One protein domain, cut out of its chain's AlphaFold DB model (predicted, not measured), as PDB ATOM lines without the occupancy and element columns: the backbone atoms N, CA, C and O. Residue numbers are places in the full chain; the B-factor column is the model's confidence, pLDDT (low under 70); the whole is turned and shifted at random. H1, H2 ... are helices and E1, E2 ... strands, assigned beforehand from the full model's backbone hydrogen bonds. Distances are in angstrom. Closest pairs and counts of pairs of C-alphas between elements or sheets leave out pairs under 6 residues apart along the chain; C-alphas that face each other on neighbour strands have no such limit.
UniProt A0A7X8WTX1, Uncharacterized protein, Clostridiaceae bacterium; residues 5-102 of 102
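This is residues 5 to 102 of the 102 residues of an uncharacterized protein of Clostridiaceae bacterium (UniProt A0A7X8WTX1). Helices H1 and H2 make a V, and two separate strand hairpins, E1-E2 and E3-E4, reach out from its open ends as long arms. The printed part has 98 residues, with two helices and four strands in the order H1, E1, E2, E3, E4, H2; each hairpin is an antiparallel sheet, class mixed. It is extended, radius of gyration of the C-alphas 22.9 A, and flat, spanning 66 by 57 by 20 A.

Find C-alpha 5 at (-26.223, 62.801, 41.430); H1 runs to residue 20, 21.9 A. E1 is residues 23 to 31, E2 34 to 42, E3 50 to 60 and E4 66 to 75. H2, residues 78 to 100, 32.8 A, ends at (-34.374, 65.510, 37.648).

H1 and H2 touch, closest at C-alphas 8 and 95, 5.0 A, at a steep tilt of 41 degrees, opposite ways; in both, every O i to N i+4 pair is within hydrogen-bond range. Hairpin E1-E2 has N 29 and O 36 within range at 2.8 A; hairpin E3-E4 has N 51 and O 74, 2.8 A. The hairpins are apart.

C-alphas 63 and 102 are farthest apart, 70.2 A. The printed part has no cut and no long link; pLDDT is under 70 at residues 34, 62 and 102.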
ATOM      1  N   GLU A   5     -27.248  63.742  41.896       97.06
ATOM      2  CA  GLU A   5     -26.223  62.801  41.430       97.06
ATOM      3  C   GLU A   5     -25.779  61.861  42.550       97.06
ATOM      4  O   GLU A   5     -25.677  60.654  42.338       97.06
ATOM      5  N   GLN A   6     -25.571  62.391  43.760       97.44
ATOM      6  CA  GLN A   6     -25.194  61.568  44.906       97.44
ATOM      7  C   GLN A   6     -26.318  60.588  45.279       97.44
ATOM      8  O   GLN A   6     -26.053  59.406  45.482       97.44
ATOM      9  N   ILE A   7     -27.579  61.037  45.270       97.38
ATOM     10  CA  ILE A   7     -28.734  60.151  45.503       97.38
ATOM     11  C   ILE A   7     -28.834  59.086  44.396       97.38
ATOM     12  O   ILE A   7     -29.049  57.912  44.689       97.38
ATOM     13  N   ALA A   8     -28.658  59.465  43.125       97.88
ATOM     14  CA  ALA A   8     -28.699  58.528  42.001       97.88
ATOM     15  C   ALA A   8     -27.601  57.457  42.097       97.88
ATOM     16  O   ALA A   8     -27.865  56.282  41.845       97.88
ATOM     17  N   HIS A   9     -26.389  57.849  42.500       97.88
ATOM     18  CA  HIS A   9     -25.285  56.926  42.743       97.88
ATOM     19  C   HIS A   9     -25.606  55.935  43.866       97.88
ATOM     20  O   HIS A   9     -25.465  54.730  43.672       97.88
ATOM     21  N   GLU A  10     -26.089  56.413  45.015       97.94
ATOM     22  CA  GLU A  10     -26.440  55.547  46.148       97.94
ATOM     23  C   GLU A  10     -27.534  54.537  45.770       97.94
ATOM     24  O   GLU A  10     -27.414  53.346  46.066       97.94
ATOM     25  N   LEU A  11     -28.558  54.970  45.026       97.75
ATOM     26  CA  LEU A  11     -29.602  54.080  44.508       97.75
ATOM     27  C   LEU A  11     -29.055  53.055  43.503       97.75
ATOM     28  O   LEU A  11     -29.433  51.882  43.555       97.75
ATOM     29  N   ALA A  12     -28.145  53.464  42.614       98.12
ATOM     30  CA  ALA A  12     -27.480  52.551  41.688       98.12
ATOM     31  C   ALA A  12     -26.658  51.497  42.442       98.12
ATOM     32  O   ALA A  12     -26.755  50.314  42.126       98.12
ATOM     33  N   MET A  13     -25.923  51.881  43.487       97.50
ATOM     34  CA  MET A  13     -25.160  50.939  44.311       97.50
ATOM     35  C   MET A  13     -26.059  49.935  45.042       97.50
ATOM     36  O   MET A  13     -25.740  48.748  45.083       97.50
ATOM     37  N   VAL A  14     -27.213  50.370  45.563       96.81
ATOM     38  CA  VAL A  14     -28.215  49.466  46.159       96.81
ATOM     39  C   VAL A  14     -28.722  48.454  45.127       96.81
ATOM     40  O   VAL A  14     -28.775  47.257  45.416       96.81
ATOM     41  N   TYR A  15     -29.046  48.908  43.912       96.62
ATOM     42  CA  TYR A  15     -29.446  48.030  42.809       96.62
ATOM     43  C   TYR A  15     -28.348  47.016  42.453       96.62
ATOM     44  O   TYR A  15     -28.621  45.819  42.353       96.62
ATOM     45  N   MET A  16     -27.101  47.475  42.315       96.12
ATOM     46  CA  MET A  16     -25.962  46.615  41.990       96.12
ATOM     47  C   MET A  16     -25.724  45.556  43.070       96.12
ATOM     48  O   MET A  16     -25.549  44.388  42.736       96.12
ATOM     49  N   ASN A  17     -25.801  45.929  44.350       92.94
ATOM     50  CA  ASN A  17     -25.679  44.988  45.466       92.94
ATOM     51  C   ASN A  17     -26.808  43.955  45.486       92.94
ATOM     52  O   ASN A  17     -26.578  42.804  45.836       92.94
ATOM     53  N   ASN A  18     -28.028  44.338  45.111       91.12
ATOM     54  CA  ASN A  18     -29.131  43.386  45.029       91.12
ATOM     55  C   ASN A  18     -28.955  42.395  43.867       91.12
ATOM     56  O   ASN A  18     -29.260  41.217  44.019       91.12
ATOM     57  N   LYS A  19     -28.444  42.867  42.724       92.38
ATOM     58  CA  LYS A  19     -28.278  42.052  41.514       92.38
ATOM     59  C   LYS A  19     -27.044  41.143  41.553       92.38
ATOM     60  O   LYS A  19     -27.119  40.011  41.090       92.38
ATOM     61  N   TYR A  20     -25.927  41.648  42.074       90.88
ATOM     62  CA  TYR A  20     -24.611  40.992  42.055       90.88
ATOM     63  C   TYR A  20     -24.067  40.666  43.450       90.88
ATOM     64  O   TYR A  20     -22.908  40.278  43.583       90.88
ATOM     65  N   GLY A  21     -24.870  40.861  44.496       84.50
ATOM     66  CA  GLY A  21     -24.500  40.493  45.856       84.50
ATOM     67  C   GLY A  21     -24.269  38.992  46.007       84.50
ATOM     68  O   GLY A  21     -24.670  38.184  45.168       84.50
ATOM     69  N   ILE A  22     -23.621  38.626  47.112       82.25
ATOM     70  CA  ILE A  22     -23.324  37.232  47.448       82.25
ATOM     71  C   ILE A  22     -24.634  36.443  47.497       82.25
ATOM     72  O   ILE A  22     -25.542  36.784  48.258       82.25
ATOM     73  N   ASN A  23     -24.716  35.373  46.706       78.69
ATOM     74  CA  ASN A  23     -25.824  34.437  46.806       78.69
ATOM     75  C   ASN A  23     -25.521  33.459  47.940       78.69
ATOM     76  O   ASN A  23     -24.549  32.708  47.866       78.69
ATOM     77  N   VAL A  24     -26.333  33.504  48.993       80.31
ATOM     78  CA  VAL A  24     -26.233  32.598  50.137       80.31
ATOM     79  C   VAL A  24     -27.340  31.565  50.000       80.31
ATOM     80  O   VAL A  24     -28.522  31.910  50.001       80.31
ATOM     81  N   ARG A  25     -26.963  30.296  49.872       84.00
ATOM     82  CA  ARG A  25     -27.885  29.158  49.806       84.00
ATOM     83  C   ARG A  25     -27.588  28.220  50.955       84.00
ATOM     84  O   ARG A  25     -26.471  28.177  51.452       84.00
ATOM     85  N   GLY A  26     -28.583  27.480  51.404       84.31
ATOM     86  CA  GLY A  26     -28.392  26.589  52.529       84.31
ATOM     87  C   GLY A  26     -29.677  25.910  52.934       84.31
ATOM     88  O   GLY A  26     -30.765  26.430  52.685       84.31
ATOM     89  N   ASP A  27     -29.525  24.768  53.584       86.25
ATOM     90  CA  ASP A  27     -30.630  24.021  54.154       86.25
ATOM     91  C   ASP A  27     -30.548  24.081  55.672       86.25
ATOM     92  O   ASP A  27     -29.464  24.067  56.259       86.25
ATOM     93  N   PHE A  28     -31.707  24.115  56.318       86.69
ATOM     94  CA  PHE A  28     -31.802  24.064  57.765       86.69
ATOM     95  C   PHE A  28     -32.794  22.986  58.183       86.69
ATOM     96  O   PHE A  28     -33.930  22.941  57.713       86.69
ATOM     97  N   TYR A  29     -32.350  22.130  59.092       83.62
ATOM     98  CA  TYR A  29     -33.074  20.981  59.605       83.62
ATOM     99  C   TYR A  29     -33.266  21.151  61.111       83.62
ATOM    100  O   TYR A  29     -32.306  21.358  61.853       83.62
ATOM    101  N   LEU A  30     -34.511  21.031  61.570       81.38
ATOM    102  CA  LEU A  30     -34.875  21.012  62.987       81.38
ATOM    103  C   LEU A  30     -35.269  19.590  63.376       81.38
ATOM    104  O   LEU A  30     -36.204  19.043  62.796       81.38
ATOM    105  N   ASN A  31     -34.593  19.018  64.371       74.69
ATOM    106  CA  ASN A  31     -34.990  17.759  65.000       74.69
ATOM    107  C   ASN A  31     -34.921  17.905  66.523       74.69
ATOM    108  O   ASN A  31     -33.884  18.281  67.066       74.69
ATOM    109  N   ASP A  32     -36.040  17.633  67.201       77.69
ATOM    110  CA  ASP A  32     -36.174  17.621  68.666       77.69
ATOM    111  C   ASP A  32     -35.527  18.825  69.378       77.69
ATOM    112  O   ASP A  32     -34.761  18.693  70.331       77.69
ATOM    113  N   GLY A  33     -35.813  20.036  68.887       75.69
ATOM    114  CA  GLY A  33     -35.320  21.288  69.476       75.69
ATOM    115  C   GLY A  33     -33.859  21.625  69.162       75.69
ATOM    116  O   GLY A  33     -33.396  22.693  69.555       75.69
ATOM    117  N   THR A  34     -33.152  20.771  68.414       69.25
ATOM    118  CA  THR A  34     -31.781  21.018  67.950       69.25
ATOM    119  C   THR A  34     -31.784  21.275  66.442       69.25
ATOM    120  O   THR A  34     -32.366  20.512  65.669       69.25
ATOM    121  N   GLY A  35     -31.162  22.376  66.015       82.00
ATOM    122  CA  GLY A  35     -31.075  22.771  64.609       82.00
ATOM    123  C   GLY A  35     -29.690  22.510  64.023       82.00
ATOM    124  O   GLY A  35     -28.696  22.868  64.646       82.00
ATOM    125  N   ASN A  36     -29.629  21.930  62.825       79.75
ATOM    126  CA  ASN A  36     -28.406  21.783  62.031       79.75
ATOM    127  C   ASN A  36     -28.670  22.212  60.589       79.75
ATOM    128  O   ASN A  36     -29.774  22.044  60.082       79.75
ATOM    129  N   GLY A  37     -27.658  22.733  59.906       84.62
ATOM    130  CA  GLY A  37     -27.804  23.178  58.529       84.62
ATOM    131  C   GLY A  37     -26.477  23.360  57.817       84.62
ATOM    132  O   GLY A  37     -25.410  23.279  58.429       84.62
ATOM    133  N   THR A  38     -26.561  23.609  56.518       85.75
ATOM    134  CA  THR A  38     -25.432  23.941  55.647       85.75
ATOM    135  C   THR A  38     -25.643  25.328  55.069       85.75
ATOM    136  O   THR A  38     -26.773  25.745  54.835       85.75
ATOM    137  N   ILE A  39     -24.551  26.059  54.864       85.56
ATOM    138  CA  ILE A  39     -24.559  27.344  54.172       85.56
ATOM    139  C   ILE A  39     -23.454  27.292  53.123       85.56
ATOM    140  O   ILE A  39     -22.309  26.972  53.438       85.56
ATOM    141  N   GLU A  40     -23.812  27.623  51.893       84.25
ATOM    142  CA  GLU A  40     -22.931  27.772  50.748       84.25
ATOM    143  C   GLU A  40     -23.053  29.198  50.211       84.25
ATOM    144  O   GLU A  40     -24.146  29.772  50.142       84.25
ATOM    145  N   THR A  41     -21.918  29.781  49.843       82.75
ATOM    146  CA  THR A  41     -21.845  31.119  49.261       82.75
ATOM    147  C   THR A  41     -21.201  31.052  47.890       82.75
ATOM    148  O   THR A  41     -20.053  30.628  47.754       82.75
ATOM    149  N   ASP A  42     -21.931  31.501  46.873       81.31
ATOM    150  CA  ASP A  42     -21.391  31.622  45.524       81.31
ATOM    151  C   ASP A  42     -20.558  32.913  45.428       81.31
ATOM    152  O   ASP A  42     -21.046  34.009  45.724       81.31
ATOM    153  N   HIS A  43     -19.296  32.785  45.006       82.19
ATOM    154  CA  HIS A  43     -18.369  33.902  44.807       82.19
ATOM    155  C   HIS A  43     -18.012  34.069  43.329       82.19
ATOM    156  O   HIS A  43     -17.975  33.102  42.568       82.19
ATOM    157  N   PHE A  44     -17.716  35.304  42.926       86.75
ATOM    158  CA  PHE A  44     -17.128  35.568  41.616       86.75
ATOM    159  C   PHE A  44     -15.697  35.015  41.520       86.75
ATOM    160  O   PHE A  44     -15.048  34.844  42.556       86.75
ATOM    161  N   PRO A  45     -15.196  34.763  40.295       87.38
ATOM    162  CA  PRO A  45     -13.792  34.422  40.081       87.38
ATOM    163  C   PRO A  45     -12.854  35.482  40.670       87.38
ATOM    164  O   PRO A  45     -13.234  36.647  40.828       87.38
ATOM    165  N   ASP A  46     -11.612  35.091  40.964       89.12
ATOM    166  CA  ASP A  46     -10.598  36.045  41.416       89.12
ATOM    167  C   ASP A  46     -10.318  37.068  40.300       89.12
ATOM    168  O   ASP A  46     -10.224  36.724  39.118       89.12
ATOM    169  N   VAL A  47     -10.158  38.341  40.671       91.38
ATOM    170  CA  VAL A  47      -9.866  39.437  39.731       91.38
ATOM    171  C   VAL A  47      -8.569  39.233  38.946       91.38
ATOM    172  O   VAL A  47      -8.384  39.827  37.890       91.38
ATOM    173  N   SER A  48      -7.670  38.396  39.459       93.38
ATOM    174  CA  SER A  48      -6.397  38.034  38.842       93.38
ATOM    175  C   SER A  48      -6.430  36.690  38.105       93.38
ATOM    176  O   SER A  48      -5.426  36.290  37.506       93.38
ATOM    177  N   GLU A  49      -7.567  35.986  38.102       93.06
ATOM    178  CA  GLU A  49      -7.680  34.668  37.485       93.06
ATOM    179  C   GLU A  49      -7.675  34.764  35.955       93.06
ATOM    180  O   GLU A  49      -8.569  35.338  35.334       93.06
ATOM    181  N   ILE A  50      -6.652  34.185  35.322       93.56
ATOM    182  CA  ILE A  50      -6.456  34.256  33.870       93.56
ATOM    183  C   ILE A  50      -7.469  33.363  33.140       93.56
ATOM    184  O   ILE A  50      -7.618  32.174  33.436       93.56
ATOM    185  N   SER A  51      -8.107  33.921  32.113       93.38
ATOM    186  CA  SER A  51      -8.894  33.186  31.124       93.38
ATOM    187  C   SER A  51      -7.998  32.653  30.002       93.38
ATOM    188  O   SER A  51      -7.020  33.290  29.608       93.38
ATOM    189  N   TYR A  52      -8.324  31.483  29.447       93.38
ATOM    190  CA  TYR A  52      -7.538  30.843  28.386       93.38
ATOM    191  C   TYR A  52      -8.390  30.524  27.160       93.38
ATOM    192  O   TYR A  52      -9.408  29.840  27.259       93.38
ATOM    193  N   SER A  53      -7.906  30.901  25.976       91.50
ATOM    194  CA  SER A  53      -8.517  30.540  24.695       91.50
ATOM    195  C   SER A  53      -7.688  29.479  23.970       91.50
ATOM    196  O   SER A  53      -6.463  29.408  24.090       91.50
ATOM    197  N   LYS A  54      -8.360  28.582  23.237       91.75
ATOM    198  CA  LYS A  54      -7.696  27.559  22.416       91.75
ATOM    199  C   LYS A  54      -7.542  28.083  20.993       91.75
ATOM    200  O   LYS A  54      -8.518  28.108  20.247       91.75
ATOM    201  N   VAL A  55      -6.318  28.412  20.600       91.12
ATOM    202  CA  VAL A  55      -5.995  28.829  19.232       91.12
ATOM    203  C   VAL A  55      -5.383  27.688  18.439       91.12
ATOM    204  O   VAL A  55      -4.646  26.856  18.970       91.12
ATOM    205  N   LYS A  56      -5.721  27.635  17.156       90.19
ATOM    206  CA  LYS A  56      -5.133  26.719  16.181       90.19
ATOM    207  C   LYS A  56      -3.693  27.129  15.889       90.19
ATOM    208  O   LYS A  56      -3.423  28.317  15.744       90.19
ATOM    209  N   THR A  57      -2.779  26.168  15.832       86.81
ATOM    210  CA  THR A  57      -1.346  26.461  15.675       86.81
ATOM    211  C   THR A  57      -0.848  26.341  14.235       86.81
ATOM    212  O   THR A  57       0.330  26.583  14.000       86.81
ATOM    213  N   GLY A  58      -1.685  25.922  13.277       83.81
ATOM    214  CA  GLY A  58      -1.254  25.616  11.907       83.81
ATOM    215  C   GLY A  58      -0.471  24.302  11.760       83.81
ATOM    216  O   GLY A  58      -0.252  23.837  10.644       83.81
ATOM    217  N   GLU A  59      -0.080  23.654  12.863       86.62
ATOM    218  CA  GLU A  59       0.613  22.364  12.835       86.62
ATOM    219  C   GLU A  59      -0.379  21.199  12.751       86.62
ATOM    220  O   GLU A  59      -1.294  21.085  13.574       86.62
ATOM    221  N   LYS A  60      -0.162  20.269  11.814       85.12
ATOM    222  CA  LYS A  60      -0.913  19.005  11.770       85.12
ATOM    223  C   LYS A  60      -0.401  18.041  12.845       85.12
ATOM    224  O   LYS A  60       0.789  17.747  12.922       85.12
ATOM    225  N   GLY A  61      -1.310  17.565  13.688       77.44
ATOM    226  CA  GLY A  61      -1.078  16.525  14.686       77.44
ATOM    227  C   GLY A  61      -1.343  15.116  14.149       77.44
ATOM    228  O   GLY A  61      -1.527  14.901  12.948       77.44
ATOM    229  N   PHE A  62      -1.375  14.143  15.062       64.62
ATOM    230  CA  PHE A  62      -1.683  12.750  14.735       64.62
ATOM    231  C   PHE A  62      -3.082  12.669  14.091       64.62
ATOM    232  O   PHE A  62      -4.018  13.296  14.582       64.62
ATOM    233  N   LEU A  63      -3.204  11.944  12.972       81.56
ATOM    234  CA  LEU A  63      -4.405  11.865  12.112       81.56
ATOM    235  C   LEU A  63      -4.753  13.139  11.311       81.56
ATOM    236  O   LEU A  63      -5.864  13.266  10.807       81.56
ATOM    237  N   GLY A  64      -3.826  14.092  11.162       81.19
ATOM    238  CA  GLY A  64      -4.058  15.303  10.362       81.19
ATOM    239  C   GLY A  64      -4.941  16.354  11.044       81.19
ATOM    240  O   GLY A  64      -5.258  17.373  10.432       81.19
ATOM    241  N   ILE A  65      -5.301  16.135  12.313       84.75
ATOM    242  CA  ILE A  65      -6.041  17.094  13.135       84.75
ATOM    243  C   ILE A  65      -5.096  18.229  13.530       84.75
ATOM    244  O   ILE A  65      -4.021  17.996  14.079       84.75
ATOM    245  N   GLU A  66      -5.499  19.465  13.258       88.06
ATOM    246  CA  GLU A  66      -4.724  20.654  13.603       88.06
ATOM    247  C   GLU A  66      -4.563  20.795  15.123       88.06
ATOM    248  O   GLU A  66      -5.543  20.765  15.879       88.06
ATOM    249  N   LYS A  67      -3.318  20.966  15.578       88.38
ATOM    250  CA  LYS A  67      -3.012  21.174  16.991       88.38
ATOM    251  C   LYS A  67      -3.604  22.500  17.469       88.38
ATOM    252  O   LYS A  67      -3.649  23.502  16.752       88.38
ATOM    253  N   LYS A  68      -4.046  22.503  18.726       91.25
ATOM    254  CA  LYS A  68      -4.523  23.699  19.422       91.25
ATOM    255  C   LYS A  68      -3.637  23.968  20.628       91.25
ATOM    256  O   LYS A  68      -3.282  23.035  21.346       91.25
ATOM    257  N   LYS A  69      -3.331  25.237  20.885       91.69
ATOM    258  CA  LYS A  69      -2.604  25.693  22.072       91.69
ATOM    259  C   LYS A  69      -3.517  26.572  22.918       91.69
ATOM    260  O   LYS A  69      -4.273  27.376  22.377       91.69
ATOM    261  N   LYS A  70      -3.463  26.399  24.240       93.12
ATOM    262  CA  LYS A  70      -4.084  27.338  25.178       93.12
ATOM    263  C   LYS A  70      -3.195  28.574  25.284       93.12
ATOM    264  O   LYS A  70      -2.005  28.431  25.564       93.12
ATOM    265  N   ILE A  71      -3.765  29.749  25.065       92.88
ATOM    266  CA  ILE A  71      -3.098  31.034  25.272       92.88
ATOM    267  C   ILE A  71      -3.908  31.871  26.270       92.88
ATOM    268  O   ILE A  71      -5.135  31.735  26.288       92.88
ATOM    269  N   PRO A  72      -3.258  32.698  27.107       92.81
ATOM    270  CA  PRO A  72      -3.955  33.683  27.929       92.81
ATOM    271  C   PRO A  72      -4.839  34.591  27.070       92.81
ATOM    272  O   PRO A  72      -4.453  34.978  25.968       92.81
ATOM    273  N   SER A  73      -6.028  34.905  27.572       92.62
ATOM    274  CA  SER A  73      -7.078  35.625  26.852       92.62
ATOM    275  C   SER A  73      -7.856  36.553  27.794       92.62
ATOM    276  O   SER A  73      -9.084  36.521  27.806       92.62
ATOM    277  N   GLY A  74      -7.135  37.349  28.589       92.81
ATOM    278  CA  GLY A  74      -7.709  38.242  29.606       92.81
ATOM    279  C   GLY A  74      -7.935  37.550  30.949       92.81
ATOM    280  O   GLY A  74      -7.377  36.476  31.197       92.81
ATOM    281  N   TYR A  75      -8.752  38.159  31.804       95.75
ATOM    282  CA  TYR A  75      -9.163  37.610  33.094       95.75
ATOM    283  C   TYR A  75     -10.574  37.030  33.023       95.75
ATOM    284  O   TYR A  75     -11.402  37.433  32.207       95.75
ATOM    285  N   GLN A  76     -10.867  36.057  33.883       92.44
ATOM    286  CA  GLN A  76     -12.190  35.431  33.938       92.44
ATOM    287  C   GLN A  76     -13.291  36.419  34.333       92.44
ATOM    288  O   GLN A  76     -14.432  36.263  33.901       92.44
ATOM    289  N   VAL A  77     -12.948  37.448  35.112       93.88
ATOM    290  CA  VAL A  77     -13.888  38.484  35.553       93.88
ATOM    291  C   VAL A  77     -14.201  39.528  34.481       93.88
ATOM    292  O   VAL A  77     -15.200  40.227  34.625       93.88
ATOM    293  N   ASP A  78     -13.407  39.636  33.408       94.19
ATOM    294  CA  ASP A  78     -13.541  40.727  32.430       94.19
ATOM    295  C   ASP A  78     -14.961  40.831  31.836       94.19
ATOM    296  O   ASP A  78     -15.522  41.932  31.839       94.19
ATOM    297  N   PRO A  79     -15.608  39.731  31.383       92.81
ATOM    298  CA  PRO A  79     -16.964  39.812  30.844       92.81
ATOM    299  C   PRO A  79     -17.987  40.251  31.897       92.81
ATOM    300  O   PRO A  79     -18.848  41.080  31.613       92.81
ATOM    301  N   LEU A  80     -17.863  39.727  33.122       92.06
ATOM    302  CA  LEU A  80     -18.752  40.060  34.234       92.06
ATOM    303  C   LEU A  80     -18.620  41.538  34.613       92.06
ATOM    304  O   LEU A  80     -19.620  42.229  34.774       92.06
ATOM    305  N   PHE A  81     -17.393  42.040  34.735       93.81
ATOM    306  CA  PHE A  81     -17.146  43.428  35.116       93.81
ATOM    307  C   PHE A  81     -17.606  44.398  34.032       93.81
ATOM    308  O   PHE A  81     -18.184  45.432  34.363       93.81
ATOM    309  N   SER A  82     -17.431  44.050  32.752       95.75
ATOM    310  CA  SER A  82     -17.994  44.833  31.646       95.75
ATOM    311  C   SER A  82     -19.512  44.973  31.788       95.75
ATOM    312  O   SER A  82     -20.038  46.085  31.745       95.75
ATOM    313  N   GLU A  83     -20.213  43.867  32.049       96.00
ATOM    314  CA  GLU A  83     -21.664  43.872  32.259       96.00
ATOM    315  C   GLU A  83     -22.069  44.686  33.503       96.00
ATOM    316  O   GLU A  83     -23.036  45.453  33.477       96.00
ATOM    317  N   MET A  84     -21.325  44.551  34.605       95.69
ATOM    318  CA  MET A  84     -21.590  45.293  35.840       95.69
ATOM    319  C   MET A  84     -21.445  46.805  35.634       95.69
ATOM    320  O   MET A  84     -22.276  47.569  36.124       95.69
ATOM    321  N   VAL A  85     -20.425  47.245  34.895       97.56
ATOM    322  CA  VAL A  85     -20.205  48.663  34.583       97.56
ATOM    323  C   VAL A  85     -21.348  49.218  33.732       97.56
ATOM    324  O   VAL A  85     -21.886  50.282  34.046       97.56
ATOM    325  N   GLU A  86     -21.773  48.494  32.696       98.19
ATOM    326  CA  GLU A  86     -22.914  48.893  31.863       98.19
ATOM    327  C   GLU A  86     -24.206  49.010  32.684       98.19
ATOM    328  O   GLU A  86     -24.925  50.011  32.595       98.19
ATOM    329  N   ASN A  87     -24.477  48.023  33.541       98.19
ATOM    330  CA  ASN A  87     -25.658  48.027  34.399       98.19
ATOM    331  C   ASN A  87     -25.630  49.146  35.441       98.19
ATOM    332  O   ASN A  87     -26.670  49.761  35.688       98.19
ATOM    333  N   TYR A  88     -24.459  49.460  36.000       98.50
ATOM    334  CA  TYR A  88     -24.288  50.602  36.892       98.50
ATOM    335  C   TYR A  88     -24.683  51.909  36.195       98.50
ATOM    336  O   TYR A  88     -25.526  52.642  36.713       98.50
ATOM    337  N   TYR A  89     -24.131  52.189  35.009       98.50
ATOM    338  CA  TYR A  89     -24.436  53.429  34.288       98.50
ATOM    339  C   TYR A  89     -25.904  53.504  33.865       98.50
ATOM    340  O   TYR A  89     -26.523  54.561  33.981       98.50
ATOM    341  N   SER A  90     -26.480  52.384  33.422       98.31
ATOM    342  CA  SER A  90     -27.901  52.299  33.078       98.31
ATOM    343  C   SER A  90     -28.800  52.635  34.277       98.31
ATOM    344  O   SER A  90     -29.676  53.500  34.178       98.31
ATOM    345  N   ALA A  91     -28.542  52.022  35.439       98.31
ATOM    346  CA  ALA A  91     -29.294  52.279  36.666       98.31
ATOM    347  C   ALA A  91     -29.109  53.721  37.163       98.31
ATOM    348  O   ALA A  91     -30.092  54.404  37.453       98.31
ATOM    349  N   TYR A  92     -27.867  54.208  37.204       98.62
ATOM    350  CA  TYR A  92     -27.539  55.579  37.597       98.62
ATOM    351  C   TYR A  92     -28.290  56.609  36.748       98.62
ATOM    352  O   TYR A  92     -28.994  57.456  37.300       98.62
ATOM    353  N   ASN A  93     -28.197  56.507  35.416       98.38
ATOM    354  CA  ASN A  93     -28.865  57.436  34.505       98.38
ATOM    355  C   ASN A  93     -30.380  57.399  34.709       98.38
ATOM    356  O   ASN A  93     -31.018  58.443  34.819       98.38
ATOM    357  N   LYS A  94     -30.954  56.201  34.877       98.12
ATOM    358  CA  LYS A  94     -32.384  56.055  35.152       98.12
ATOM    359  C   LYS A  94     -32.805  56.766  36.441       98.12
ATOM    360  O   LYS A  94     -33.851  57.415  36.460       98.12
ATOM    361  N   PHE A  95     -32.030  56.639  37.516       98.06
ATOM    362  CA  PHE A  95     -32.335  57.311  38.779       98.06
ATOM    363  C   PHE A  95     -32.138  58.823  38.693       98.06
ATOM    364  O   PHE A  95     -32.969  59.569  39.211       98.06
ATOM    365  N   LEU A  96     -31.095  59.282  38.004       98.06
ATOM    366  CA  LEU A  96     -30.849  60.705  37.795       98.06
ATOM    367  C   LEU A  96     -31.978  61.361  36.994       98.06
ATOM    368  O   LEU A  96     -32.456  62.425  37.390       98.06
ATOM    369  N   ASP A  97     -32.458  60.709  35.933       97.75
ATOM    370  CA  ASP A  97     -33.603  61.175  35.144       97.75
ATOM    371  C   ASP A  97     -34.854  61.316  36.021       97.75
ATOM    372  O   ASP A  97     -35.531  62.345  36.004       97.75
ATOM    373  N   LEU A  98     -35.140  60.309  36.855       97.06
ATOM    374  CA  LEU A  98     -36.283  60.335  37.772       97.06
ATOM    375  C   LEU A  98     -36.174  61.465  38.802       97.06
ATOM    376  O   LEU A  98     -37.163  62.149  39.065       97.06
ATOM    377  N   LEU A  99     -34.988  61.688  39.367       96.19
ATOM    378  CA  LEU A  99     -34.750  62.769  40.324       96.19
ATOM    379  C   LEU A  99     -34.804  64.143  39.663       96.19
ATOM    380  O   LEU A  99     -35.223  65.103  40.301       96.19
ATOM    381  N   SER A 100     -34.386  64.254  38.404       92.94
ATOM    382  CA  SER A 100     -34.374  65.510  37.648       92.94
ATOM    383  C   SER A 100     -35.753  65.882  37.109       92.94
ATOM    384  O   SER A 100     -36.037  67.062  36.945       92.94
ATOM    385  N   SER A 101     -36.621  64.889  36.898       86.62
ATOM    386  CA  SER A 101     -38.023  65.080  36.501       86.62
ATOM    387  C   SER A 101     -38.950  65.555  37.634       86.62
ATOM    388  O   SER A 101     -40.115  65.862  37.378       86.62
ATOM    389  N   LYS A 102     -38.440  65.611  38.872       60.28
ATOM    390  CA  LYS A 102     -39.095  66.179  40.060       60.28
ATOM    391  C   LYS A 102     -38.489  67.526  40.439       60.28
ATOM    392  O   LYS A 102     -39.285  68.391  40.851       60.28
TER     393      LYS A 102